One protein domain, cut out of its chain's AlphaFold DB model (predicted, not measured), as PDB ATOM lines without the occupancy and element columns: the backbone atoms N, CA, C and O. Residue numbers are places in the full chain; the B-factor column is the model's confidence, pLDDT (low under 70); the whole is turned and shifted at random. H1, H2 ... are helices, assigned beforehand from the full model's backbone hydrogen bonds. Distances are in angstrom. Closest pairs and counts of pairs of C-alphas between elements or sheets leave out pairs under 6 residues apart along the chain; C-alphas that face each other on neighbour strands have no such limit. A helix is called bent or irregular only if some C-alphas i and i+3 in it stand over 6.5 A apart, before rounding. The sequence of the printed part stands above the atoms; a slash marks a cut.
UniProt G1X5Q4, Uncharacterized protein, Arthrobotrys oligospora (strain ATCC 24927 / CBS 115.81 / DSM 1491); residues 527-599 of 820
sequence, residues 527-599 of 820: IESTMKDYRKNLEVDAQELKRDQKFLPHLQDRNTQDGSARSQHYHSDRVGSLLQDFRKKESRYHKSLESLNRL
ATOM      1  N   ILE A 527     268.086 220.062 239.860       82.06
ATOM      2  CA  ILE A 527     268.321 220.446 241.264       82.06
ATOM      3  C   ILE A 527     268.832 221.892 241.366       82.06
ATOM      4  O   ILE A 527     268.359 222.658 242.203       82.06
ATOM      5  N   GLU A 528     269.753 222.312 240.496       87.25
ATOM      6  CA  GLU A 528     270.236 223.698 240.448       87.25
ATOM      7  C   GLU A 528     269.105 224.694 240.156       87.25
ATOM      8  O   GLU A 528     269.023 225.739 240.806       87.25
ATOM      9  N   SER A 529     268.200 224.363 239.225       84.75
ATOM     10  CA  SER A 529     267.037 225.203 238.921       84.75
ATOM     11  C   SER A 529     266.093 225.325 240.119       84.75
ATOM     12  O   SER A 529     265.748 226.441 240.505       84.75
ATOM     13  N   THR A 530     265.717 224.213 240.763       79.38
ATOM     14  CA  THR A 530     264.817 224.258 241.929       79.38
ATOM     15  C   THR A 530     265.457 224.957 243.128       79.38
ATOM     16  O   THR A 530     264.785 225.729 243.810       79.38
ATOM     17  N   MET A 531     266.766 224.796 243.346       81.50
ATOM     18  CA  MET A 531     267.509 225.544 244.369       81.50
ATOM     19  C   MET A 531     267.590 227.046 244.066       81.50
ATOM     20  O   MET A 531     267.582 227.857 244.994       81.50
ATOM     21  N   LYS A 532     267.653 227.442 242.790       90.00
ATOM     22  CA  LYS A 532     267.630 228.849 242.366       90.00
ATOM     23  C   LYS A 532     266.258 229.485 242.592       90.00
ATOM     24  O   LYS A 532     266.194 230.588 243.133       90.00
ATOM     25  N   ASP A 533     265.179 228.783 242.252       80.94
ATOM     26  CA  ASP A 533     263.810 229.240 242.511       80.94
ATOM     27  C   ASP A 533     263.507 229.301 244.018       80.94
ATOM     28  O   ASP A 533     262.946 230.287 244.495       80.94
ATOM     29  N   TYR A 534     263.963 228.315 244.799       80.75
ATOM     30  CA  TYR A 534     263.840 228.324 246.260       80.75
ATOM     31  C   TYR A 534     264.575 229.510 246.903       80.75
ATOM     32  O   TYR A 534     263.991 230.231 247.710       80.75
ATOM     33  N   ARG A 535     265.825 229.784 246.495       87.38
ATOM     34  CA  ARG A 535     266.575 230.973 246.949       87.38
ATOM     35  C   ARG A 535     265.864 232.279 246.597       87.38
ATOM     36  O   ARG A 535     265.872 233.198 247.408       87.38
ATOM     37  N   LYS A 536     265.240 232.362 245.417       87.00
ATOM     38  CA  LYS A 536     264.481 233.545 244.995       87.00
ATOM     39  C   LYS A 536     263.219 233.754 245.837       87.00
ATOM     40  O   LYS A 536     262.915 234.893 246.173       87.00
ATOM     41  N   ASN A 537     262.512 232.684 246.199       78.75
ATOM     42  CA  ASN A 537     261.366 232.774 247.106       78.75
ATOM     43  C   ASN A 537     261.817 233.249 248.498       78.75
ATOM     44  O   ASN A 537     261.303 234.254 248.975       78.75
ATOM     45  N   LEU A 538     262.870 232.644 249.065       81.31
ATOM     46  CA  LEU A 538     263.461 233.094 250.334       81.31
ATOM     47  C   LEU A 538     263.925 234.559 250.303       81.31
ATOM     48  O   LEU A 538     263.878 235.236 251.328       81.31
ATOM     49  N   GLU A 539     264.381 235.073 249.155       88.06
ATOM     50  CA  GLU A 539     264.715 236.493 249.011       88.06
ATOM     51  C   GLU A 539     263.465 237.385 249.094       88.06
ATOM     52  O   GLU A 539     263.510 238.423 249.753       88.06
ATOM     53  N   VAL A 540     262.345 236.979 248.485       80.62
ATOM     54  CA  VAL A 540     261.056 237.685 248.604       80.62
ATOM     55  C   VAL A 540     260.559 237.651 250.049       80.62
ATOM     56  O   VAL A 540     260.291 238.713 250.611       80.62
ATOM     57  N   ASP A 541     260.540 236.477 250.682       78.81
ATOM     58  CA  ASP A 541     260.112 236.298 252.076       78.81
ATOM     59  C   ASP A 541     260.970 237.155 253.033       78.81
ATOM     60  O   ASP A 541     260.458 237.873 253.895       78.81
ATOM     61  N   ALA A 542     262.293 237.169 252.829       82.31
ATOM     62  CA  ALA A 542     263.219 238.003 253.592       82.31
ATOM     63  C   ALA A 542     263.079 239.507 253.292       82.31
ATOM     64  O   ALA A 542     263.389 240.326 254.160       82.31
ATOM     65  N   GLN A 543     262.632 239.902 252.095       83.06
ATOM     66  CA  GLN A 543     262.277 241.292 251.801       83.06
ATOM     67  C   GLN A 543     260.958 241.697 252.470       83.06
ATOM     68  O   GLN A 543     260.858 242.835 252.920       83.06
ATOM     69  N   GLU A 544     259.966 240.810 252.573       75.50
ATOM     70  CA  GLU A 544     258.718 241.087 253.300       75.50
ATOM     71  C   GLU A 544     258.948 241.220 254.807       75.50
ATOM     72  O   GLU A 544     258.590 242.251 255.376       75.50
ATOM     73  N   LEU A 545     259.678 240.288 255.427       80.00
ATOM     74  CA  LEU A 545     260.106 240.400 256.830       80.00
ATOM     75  C   LEU A 545     260.861 241.716 257.108       80.00
ATOM     76  O   LEU A 545     260.617 242.384 258.114       80.00
ATOM     77  N   LYS A 546     261.740 242.141 256.189       81.44
ATOM     78  CA  LYS A 546     262.466 243.424 256.282       81.44
ATOM     79  C   LYS A 546     261.607 244.655 255.985       81.44
ATOM     80  O   LYS A 546     262.016 245.752 256.363       81.44
ATOM     81  N   ARG A 547     260.462 244.518 255.310       70.69
ATOM     82  CA  ARG A 547     259.459 245.591 255.192       70.69
ATOM     83  C   ARG A 547     258.732 245.728 256.521       70.69
ATOM     84  O   ARG A 547     258.788 246.801 257.108       70.69
ATOM     85  N   ASP A 548     258.171 244.642 257.046       69.12
ATOM     86  CA  ASP A 548     257.413 244.653 258.304       69.12
ATOM     87  C   ASP A 548     258.240 245.192 259.481       69.12
ATOM     88  O   ASP A 548     257.797 246.096 260.190       69.12
ATOM     89  N   GLN A 549     259.500 244.763 259.613       70.94
ATOM     90  CA  GLN A 549     260.415 245.282 260.636       70.94
ATOM     91  C   GLN A 549     260.731 246.788 260.480       70.94
ATOM     92  O   GLN A 549     261.032 247.461 261.466       70.94
ATOM     93  N   LYS A 550     260.640 247.343 259.261       66.19
ATOM     94  CA  LYS A 550     260.849 248.774 258.973       66.19
ATOM     95  C   LYS A 550     259.603 249.645 259.156       66.19
ATOM     96  O   LYS A 550     259.752 250.864 259.146       66.19
ATOM     97  N   PHE A 551     258.412 249.072 259.341       62.34
ATOM     98  CA  PHE A 551     257.184 249.849 259.566       62.34
ATOM     99  C   PHE A 551     256.853 250.100 261.043       62.34
ATOM    100  O   PHE A 551     256.071 251.008 261.323       62.34
ATOM    101  N   LEU A 552     257.497 249.402 261.991       57.50
ATOM    102  CA  LEU A 552     257.344 249.687 263.427       57.50
ATOM    103  C   LEU A 552     257.554 251.174 263.808       57.50
ATOM    104  O   LEU A 552     256.740 251.679 264.581       57.50
ATOM    105  N   PRO A 553     258.548 251.916 263.271       56.34
ATOM    106  CA  PRO A 553     258.716 253.341 263.579       56.34
ATOM    107  C   PRO A 553     257.534 254.220 263.142       56.34
ATOM    108  O   PRO A 553     257.165 255.149 263.855       56.34
ATOM    109  N   HIS A 554     256.883 253.917 262.012       53.03
ATOM    110  CA  HIS A 554     255.740 254.706 261.529       53.03
ATOM    111  C   HIS A 554     254.452 254.494 262.339       53.03
ATOM    112  O   HIS A 554     253.513 255.274 262.200       53.03
ATOM    113  N   LEU A 555     254.402 253.504 263.237       53.44
ATOM    114  CA  LEU A 555     253.275 253.339 264.160       53.44
ATOM    115  C   LEU A 555     253.247 254.403 265.274       53.44
ATOM    116  O   LEU A 555     252.201 254.561 265.901       53.44
ATOM    117  N   GLN A 556     254.334 255.156 265.498       55.38
ATOM    118  CA  GLN A 556     254.350 256.273 266.456       55.38
ATOM    119  C   GLN A 556     253.594 257.517 265.953       55.38
ATOM    120  O   GLN A 556     253.074 258.273 266.767       55.38
ATOM    121  N   ASP A 557     253.450 257.696 264.635       53.84
ATOM    122  CA  ASP A 557     252.758 258.852 264.026       53.84
ATOM    123  C   ASP A 557     251.222 258.686 263.957       53.84
ATOM    124  O   ASP A 557     250.503 259.525 263.404       53.84
ATOM    125  N   ARG A 558     250.692 257.596 264.539       53.75
ATOM    126  CA  ARG A 558     249.262 257.224 264.540       53.75
ATOM    127  C   ARG A 558     248.321 258.254 265.168       53.75
ATOM    128  O   ARG A 558     247.118 258.162 264.945       53.75
ATOM    129  N   ASN A 559     248.847 259.220 265.915       61.19
ATOM    130  CA  ASN A 559     248.063 260.316 266.483       61.19
ATOM    131  C   ASN A 559     247.649 261.363 265.426       61.19
ATOM    132  O   ASN A 559     246.858 262.251 265.733       61.19
ATOM    133  N   THR A 560     248.153 261.265 264.189       67.31
ATOM    134  CA  THR A 560     247.709 262.088 263.054       67.31
ATOM    135  C   THR A 560     246.736 261.321 262.154       67.31
ATOM    136  O   THR A 560     246.951 260.156 261.806       67.31
ATOM    137  N   GLN A 561     245.663 261.995 261.724       72.12
ATOM    138  CA  GLN A 561     244.663 261.416 260.820       72.12
ATOM    139  C   GLN A 561     245.298 260.990 259.481       72.12
ATOM    140  O   GLN A 561     245.049 259.879 259.010       72.12
ATOM    141  N   ASP A 562     246.211 261.802 258.940       71.56
ATOM    142  CA  ASP A 562     246.986 261.493 257.731       71.56
ATOM    143  C   ASP A 562     247.886 260.258 257.886       71.56
ATOM    144  O   ASP A 562     247.989 259.448 256.960       71.56
ATOM    145  N   GLY A 563     248.517 260.074 259.053       67.50
ATOM    146  CA  GLY A 563     249.293 258.872 259.361       67.50
ATOM    147  C   GLY A 563     248.428 257.608 259.320       67.50
ATOM    148  O   GLY A 563     248.834 256.594 258.746       67.50
ATOM    149  N   SER A 564     247.197 257.686 259.840       70.12
ATOM    150  CA  SER A 564     246.238 256.576 259.779       70.12
ATOM    151  C   SER A 564     245.811 256.244 258.338       70.12
ATOM    152  O   SER A 564     245.852 255.076 257.943       70.12
ATOM    153  N   ALA A 565     245.505 257.256 257.517       73.25
ATOM    154  CA  ALA A 565     245.066 257.076 256.134       73.25
ATOM    155  C   ALA A 565     246.173 256.471 255.251       73.25
ATOM    156  O   ALA A 565     245.929 255.518 254.506       73.25
ATOM    157  N   ARG A 566     247.416 256.958 255.394       74.50
ATOM    158  CA  ARG A 566     248.595 256.420 254.688       74.50
ATOM    159  C   ARG A 566     248.905 254.977 255.094       74.50
ATOM    160  O   ARG A 566     249.210 254.158 254.229       74.50
ATOM    161  N   SER A 567     248.773 254.644 256.381       71.81
ATOM    162  CA  SER A 567     248.894 253.262 256.867       71.81
ATOM    163  C   SER A 567     247.820 252.353 256.255       71.81
ATOM    164  O   SER A 567     248.153 251.280 255.753       71.81
ATOM    165  N   GLN A 568     246.554 252.784 256.218       76.62
ATOM    166  CA  GLN A 568     245.467 252.004 255.615       76.62
ATOM    167  C   GLN A 568     245.666 251.767 254.112       76.62
ATOM    168  O   GLN A 568     245.492 250.636 253.659       76.62
ATOM    169  N   HIS A 569     246.086 252.783 253.347       79.38
ATOM    170  CA  HIS A 569     246.399 252.617 251.921       79.38
ATOM    171  C   HIS A 569     247.532 251.600 251.712       79.38
ATOM    172  O   HIS A 569     247.373 250.664 250.932       79.38
ATOM    173  N   TYR A 570     248.622 251.688 252.485       76.56
ATOM    174  CA  TYR A 570     249.723 250.724 252.392       76.56
ATOM    175  C   TYR A 570     249.292 249.276 252.698       76.56
ATOM    176  O   TYR A 570     249.706 248.335 252.015       76.56
ATOM    177  N   HIS A 571     248.429 249.075 253.701       77.75
ATOM    178  CA  HIS A 571     247.874 247.753 253.998       77.75
ATOM    179  C   HIS A 571     246.930 247.253 252.892       77.75
ATOM    180  O   HIS A 571     246.997 246.074 252.540       77.75
ATOM    181  N   SER A 572     246.113 248.132 252.302       82.62
ATOM    182  CA  SER A 572     245.266 247.819 251.142       82.62
ATOM    183  C   SER A 572     246.099 247.356 249.941       82.62
ATOM    184  O   SER A 572     245.838 246.288 249.387       82.62
ATOM    185  N   ASP A 573     247.157 248.093 249.590       80.56
ATOM    186  CA  ASP A 573     248.050 247.755 248.476       80.56
ATOM    187  C   ASP A 573     248.768 246.414 248.699       80.56
ATOM    188  O   ASP A 573     248.861 245.590 247.782       80.56
ATOM    189  N   ARG A 574     249.218 246.137 249.935       78.06
ATOM    190  CA  ARG A 574     249.804 244.833 250.292       78.06
ATOM    191  C   ARG A 574     248.802 243.696 250.102       78.06
ATOM    192  O   ARG A 574     249.153 242.683 249.500       78.06
ATOM    193  N   VAL A 575     247.571 243.849 250.594       81.38
ATOM    194  CA  VAL A 575     246.516 242.829 250.461       81.38
ATOM    195  C   VAL A 575     246.132 242.626 248.991       81.38
ATOM    196  O   VAL A 575     245.994 241.483 248.555       81.38
ATOM    197  N   GLY A 576     246.054 243.698 248.197       88.00
ATOM    198  CA  GLY A 576     245.831 243.630 246.751       88.00
ATOM    199  C   GLY A 576     246.927 242.852 246.012       88.00
ATOM    200  O   GLY A 576     246.620 241.951 245.228       88.00
ATOM    201  N   SER A 577     248.200 243.133 246.313       82.38
ATOM    202  CA  SER A 577     249.351 242.399 245.763       82.38
ATOM    203  C   SER A 577     249.320 240.913 246.148       82.38
ATOM    204  O   SER A 577     249.465 240.035 245.294       82.38
ATOM    205  N   LEU A 578     249.039 240.614 247.422       80.12
ATOM    206  CA  LEU A 578     248.952 239.248 247.937       80.12
ATOM    207  C   LEU A 578     247.831 238.448 247.244       80.12
ATOM    208  O   LEU A 578     248.050 237.316 246.815       80.12
ATOM    209  N   LEU A 579     246.649 239.051 247.064       85.69
ATOM    210  CA  LEU A 579     245.529 238.467 246.316       85.69
ATOM    211  C   LEU A 579     245.875 238.233 244.836       85.69
ATOM    212  O   LEU A 579     245.471 237.217 244.263       85.69
ATOM    213  N   GLN A 580     246.640 239.133 244.211       88.62
ATOM    214  CA  GLN A 580     247.097 238.961 242.833       88.62
ATOM    215  C   GLN A 580     248.073 237.780 242.702       88.62
ATOM    216  O   GLN A 580     247.932 236.971 241.779       88.62
ATOM    217  N   ASP A 581     249.022 237.629 243.631       80.44
ATOM    218  CA  ASP A 581     249.933 236.481 243.640       80.44
ATOM    219  C   ASP A 581     249.235 235.167 244.042       80.44
ATOM    220  O   ASP A 581     249.602 234.117 243.512       80.44
ATOM    221  N   PHE A 582     248.182 235.190 244.871       79.62
ATOM    222  CA  PHE A 582     247.330 234.014 245.096       79.62
ATOM    223  C   PHE A 582     246.613 233.572 243.813       79.62
ATOM    224  O   PHE A 582     246.807 232.432 243.399       79.62
ATOM    225  N   ARG A 583     245.908 234.470 243.105       87.81
ATOM    226  CA  ARG A 583     245.262 234.166 241.805       87.81
ATOM    227  C   ARG A 583     246.250 233.641 240.753       87.81
ATOM    228  O   ARG A 583     245.922 232.826 239.893       87.81
ATOM    229  N   LYS A 584     247.502 234.092 240.814       87.00
ATOM    230  CA  LYS A 584     248.602 233.667 239.934       87.00
ATOM    231  C   LYS A 584     249.193 232.309 240.335       87.00
ATOM    232  O   LYS A 584     249.567 231.540 239.449       87.00
ATOM    233  N   LYS A 585     249.252 231.986 241.633       76.56
ATOM    234  CA  LYS A 585     249.569 230.640 242.153       76.56
ATOM    235  C   LYS A 585     248.456 229.647 241.800       76.56
ATOM    236  O   LYS A 585     248.757 228.587 241.269       76.56
ATOM    237  N   GLU A 586     247.198 230.031 241.981       79.94
ATOM    238  CA  GLU A 586     245.986 229.296 241.588       79.94
ATOM    239  C   GLU A 586     245.948 229.018 240.075       79.94
ATOM    240  O   GLU A 586     245.858 227.865 239.663       79.94
ATOM    241  N   SER A 587     246.142 230.031 239.222       84.62
ATOM    242  CA  SER A 587     246.207 229.845 237.761       84.62
ATOM    243  C   SER A 587     247.358 228.927 237.320       84.62
ATOM    244  O   SER A 587     247.217 228.175 236.354       84.62
ATOM    245  N   ARG A 588     248.499 228.948 238.026       75.12
ATOM    246  CA  ARG A 588     249.583 227.973 237.819       75.12
ATOM    247  C   ARG A 588     249.175 226.577 238.279       75.12
ATOM    248  O   ARG A 588     249.409 225.630 237.543       75.12
ATOM    249  N   TYR A 589     248.557 226.451 239.450       69.19
ATOM    250  CA  TYR A 589     248.116 225.175 240.008       69.19
ATOM    251  C   TYR A 589     247.059 224.502 239.125       69.19
ATOM    252  O   TYR A 589     247.213 223.327 238.810       69.19
ATOM    253  N   HIS A 590     246.077 225.247 238.609       71.88
ATOM    254  CA  HIS A 590     245.132 224.732 237.616       71.88
ATOM    255  C   HIS A 590     245.816 224.286 236.322       71.88
ATOM    256  O   HIS A 590     245.469 223.231 235.810       71.88
ATOM    257  N   LYS A 591     246.821 225.012 235.816       72.56
ATOM    258  CA  LYS A 591     247.602 224.574 234.641       72.56
ATOM    259  C   LYS A 591     248.462 223.342 234.931       72.56
ATOM    260  O   LYS A 591     248.620 222.498 234.056       72.56
ATOM    261  N   SER A 592     248.977 223.203 236.153       65.62
ATOM    262  CA  SER A 592     249.674 221.994 236.599       65.62
ATOM    263  C   SER A 592     248.716 220.805 236.708       65.62
ATOM    264  O   SER A 592     249.031 219.750 236.168       65.62
ATOM    265  N   LEU A 593     247.539 220.976 237.322       62.94
ATOM    266  CA  LEU A 593     246.477 219.965 237.366       62.94
ATOM    267  C   LEU A 593     245.993 219.593 235.962       62.94
ATOM    268  O   LEU A 593     245.874 218.419 235.657       62.94
ATOM    269  N   GLU A 594     245.791 220.564 235.075       67.12
ATOM    270  CA  GLU A 594     245.435 220.303 233.682       67.12
ATOM    271  C   GLU A 594     246.548 219.523 232.965       67.12
ATOM    272  O   GLU A 594     246.263 218.576 232.240       67.12
ATOM    273  N   SER A 595     247.823 219.850 233.205       61.91
ATOM    274  CA  SER A 595     248.947 219.081 232.654       61.91
ATOM    275  C   SER A 595     249.080 217.673 233.249       61.91
ATOM    276  O   SER A 595     249.555 216.783 232.550       61.91
ATOM    277  N   LEU A 596     248.632 217.465 234.495       52.41
ATOM    278  CA  LEU A 596     248.591 216.171 235.186       52.41
ATOM    279  C   LEU A 596     247.417 215.310 234.709       52.41
ATOM    280  O   LEU A 596     247.621 214.142 234.415       52.41
ATOM    281  N   ASN A 597     246.230 215.884 234.526       55.50
ATOM    282  CA  ASN A 597     245.081 215.195 233.931       55.50
ATOM    283  C   ASN A 597     245.304 214.943 232.424       55.50
ATOM    284  O   ASN A 597     244.766 214.005 231.854       55.50
ATOM    285  N   ARG A 598     246.188 215.701 231.759       53.09
ATOM    286  CA  ARG A 598     246.746 215.346 230.436       53.09
ATOM    287  C   ARG A 598     247.828 214.245 230.495       53.09
ATOM    288  O   ARG A 598     248.444 213.949 229.474       53.09
ATOM    289  N   LEU A 599     248.057 213.610 231.650       44.31
ATOM    290  CA  LEU A 599     248.603 212.246 231.735       44.31
ATOM    291  C   LEU A 599     247.505 211.167 231.850       44.31
ATOM    292  O   LEU A 599     247.846 209.994 231.827       44.31
TER     293      LEU A 599
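What this domain is: This is residues 527 to 599 of the 820 residues of an uncharacterized protein of Arthrobotrys oligospora (strain ATCC 24927 / CBS 115.81 / DSM 1491) (UniProt G1X5Q4). Two long helices, H1 and H2, make a narrow V: they meet where H1 ends and H2 begins, and their long free arms run back with open space between them. H1 has a kink near residue 553, shortly before the turn into H2. The printed part has 73 residues with two named helices, H1 then H2, and no named strand; its class is all helix. It is extended, with a radius of gyration of the C-alphas of 18.1 A and spans of 59 by 25 by 8 A.

How they stand to each other: Start at Ile 527 and go along H1, residues 527 to 559; its residues 527 to 550 stand free. Near residue 553 look for the kink of 40 degrees. Past Thr 560, a tight link of one residue, H2 takes residues 561 to 597. The two helices only just touch, and only at the corner by their link, with 3 pairs of C-alphas within 8 A. Look there at residues 554 to 558 of H1 and 563 to 564 of H2; the closest C-alphas, those of Arg 558 and Ser 564, are 5.7 A apart. The helices run opposite ways at a shallow tilt of 20 degrees, where the line of H1 is a rough one, and their centres are 15.3 A apart. Residues 568 to 599, of which 568 to 597 belong to H2, stand free. In H2 every O i to N i+4 pair is within hydrogen-bond range; in H1 20 of 29 are.

Where its parts are: Find C-alpha 527 at (268.321, 220.446, 241.264); from there H1 runs 51.3 A to C-alpha 559 at (248.063, 260.316, 266.483). H1 is irregular: C-alphas 556 and 559 are 7.5 A apart. H2 runs 53.5 A to C-alpha 597 at (245.081, 215.195, 233.931).

The domain as a whole: The two C-alphas farthest apart, those of Asn 559 and Leu 599, are 59.3 A apart. The printed part has no cut. Its mean pLDDT is 73.8; look for values under 70 at residues 548, 550 to 560, 563, 589 and 592 to 599.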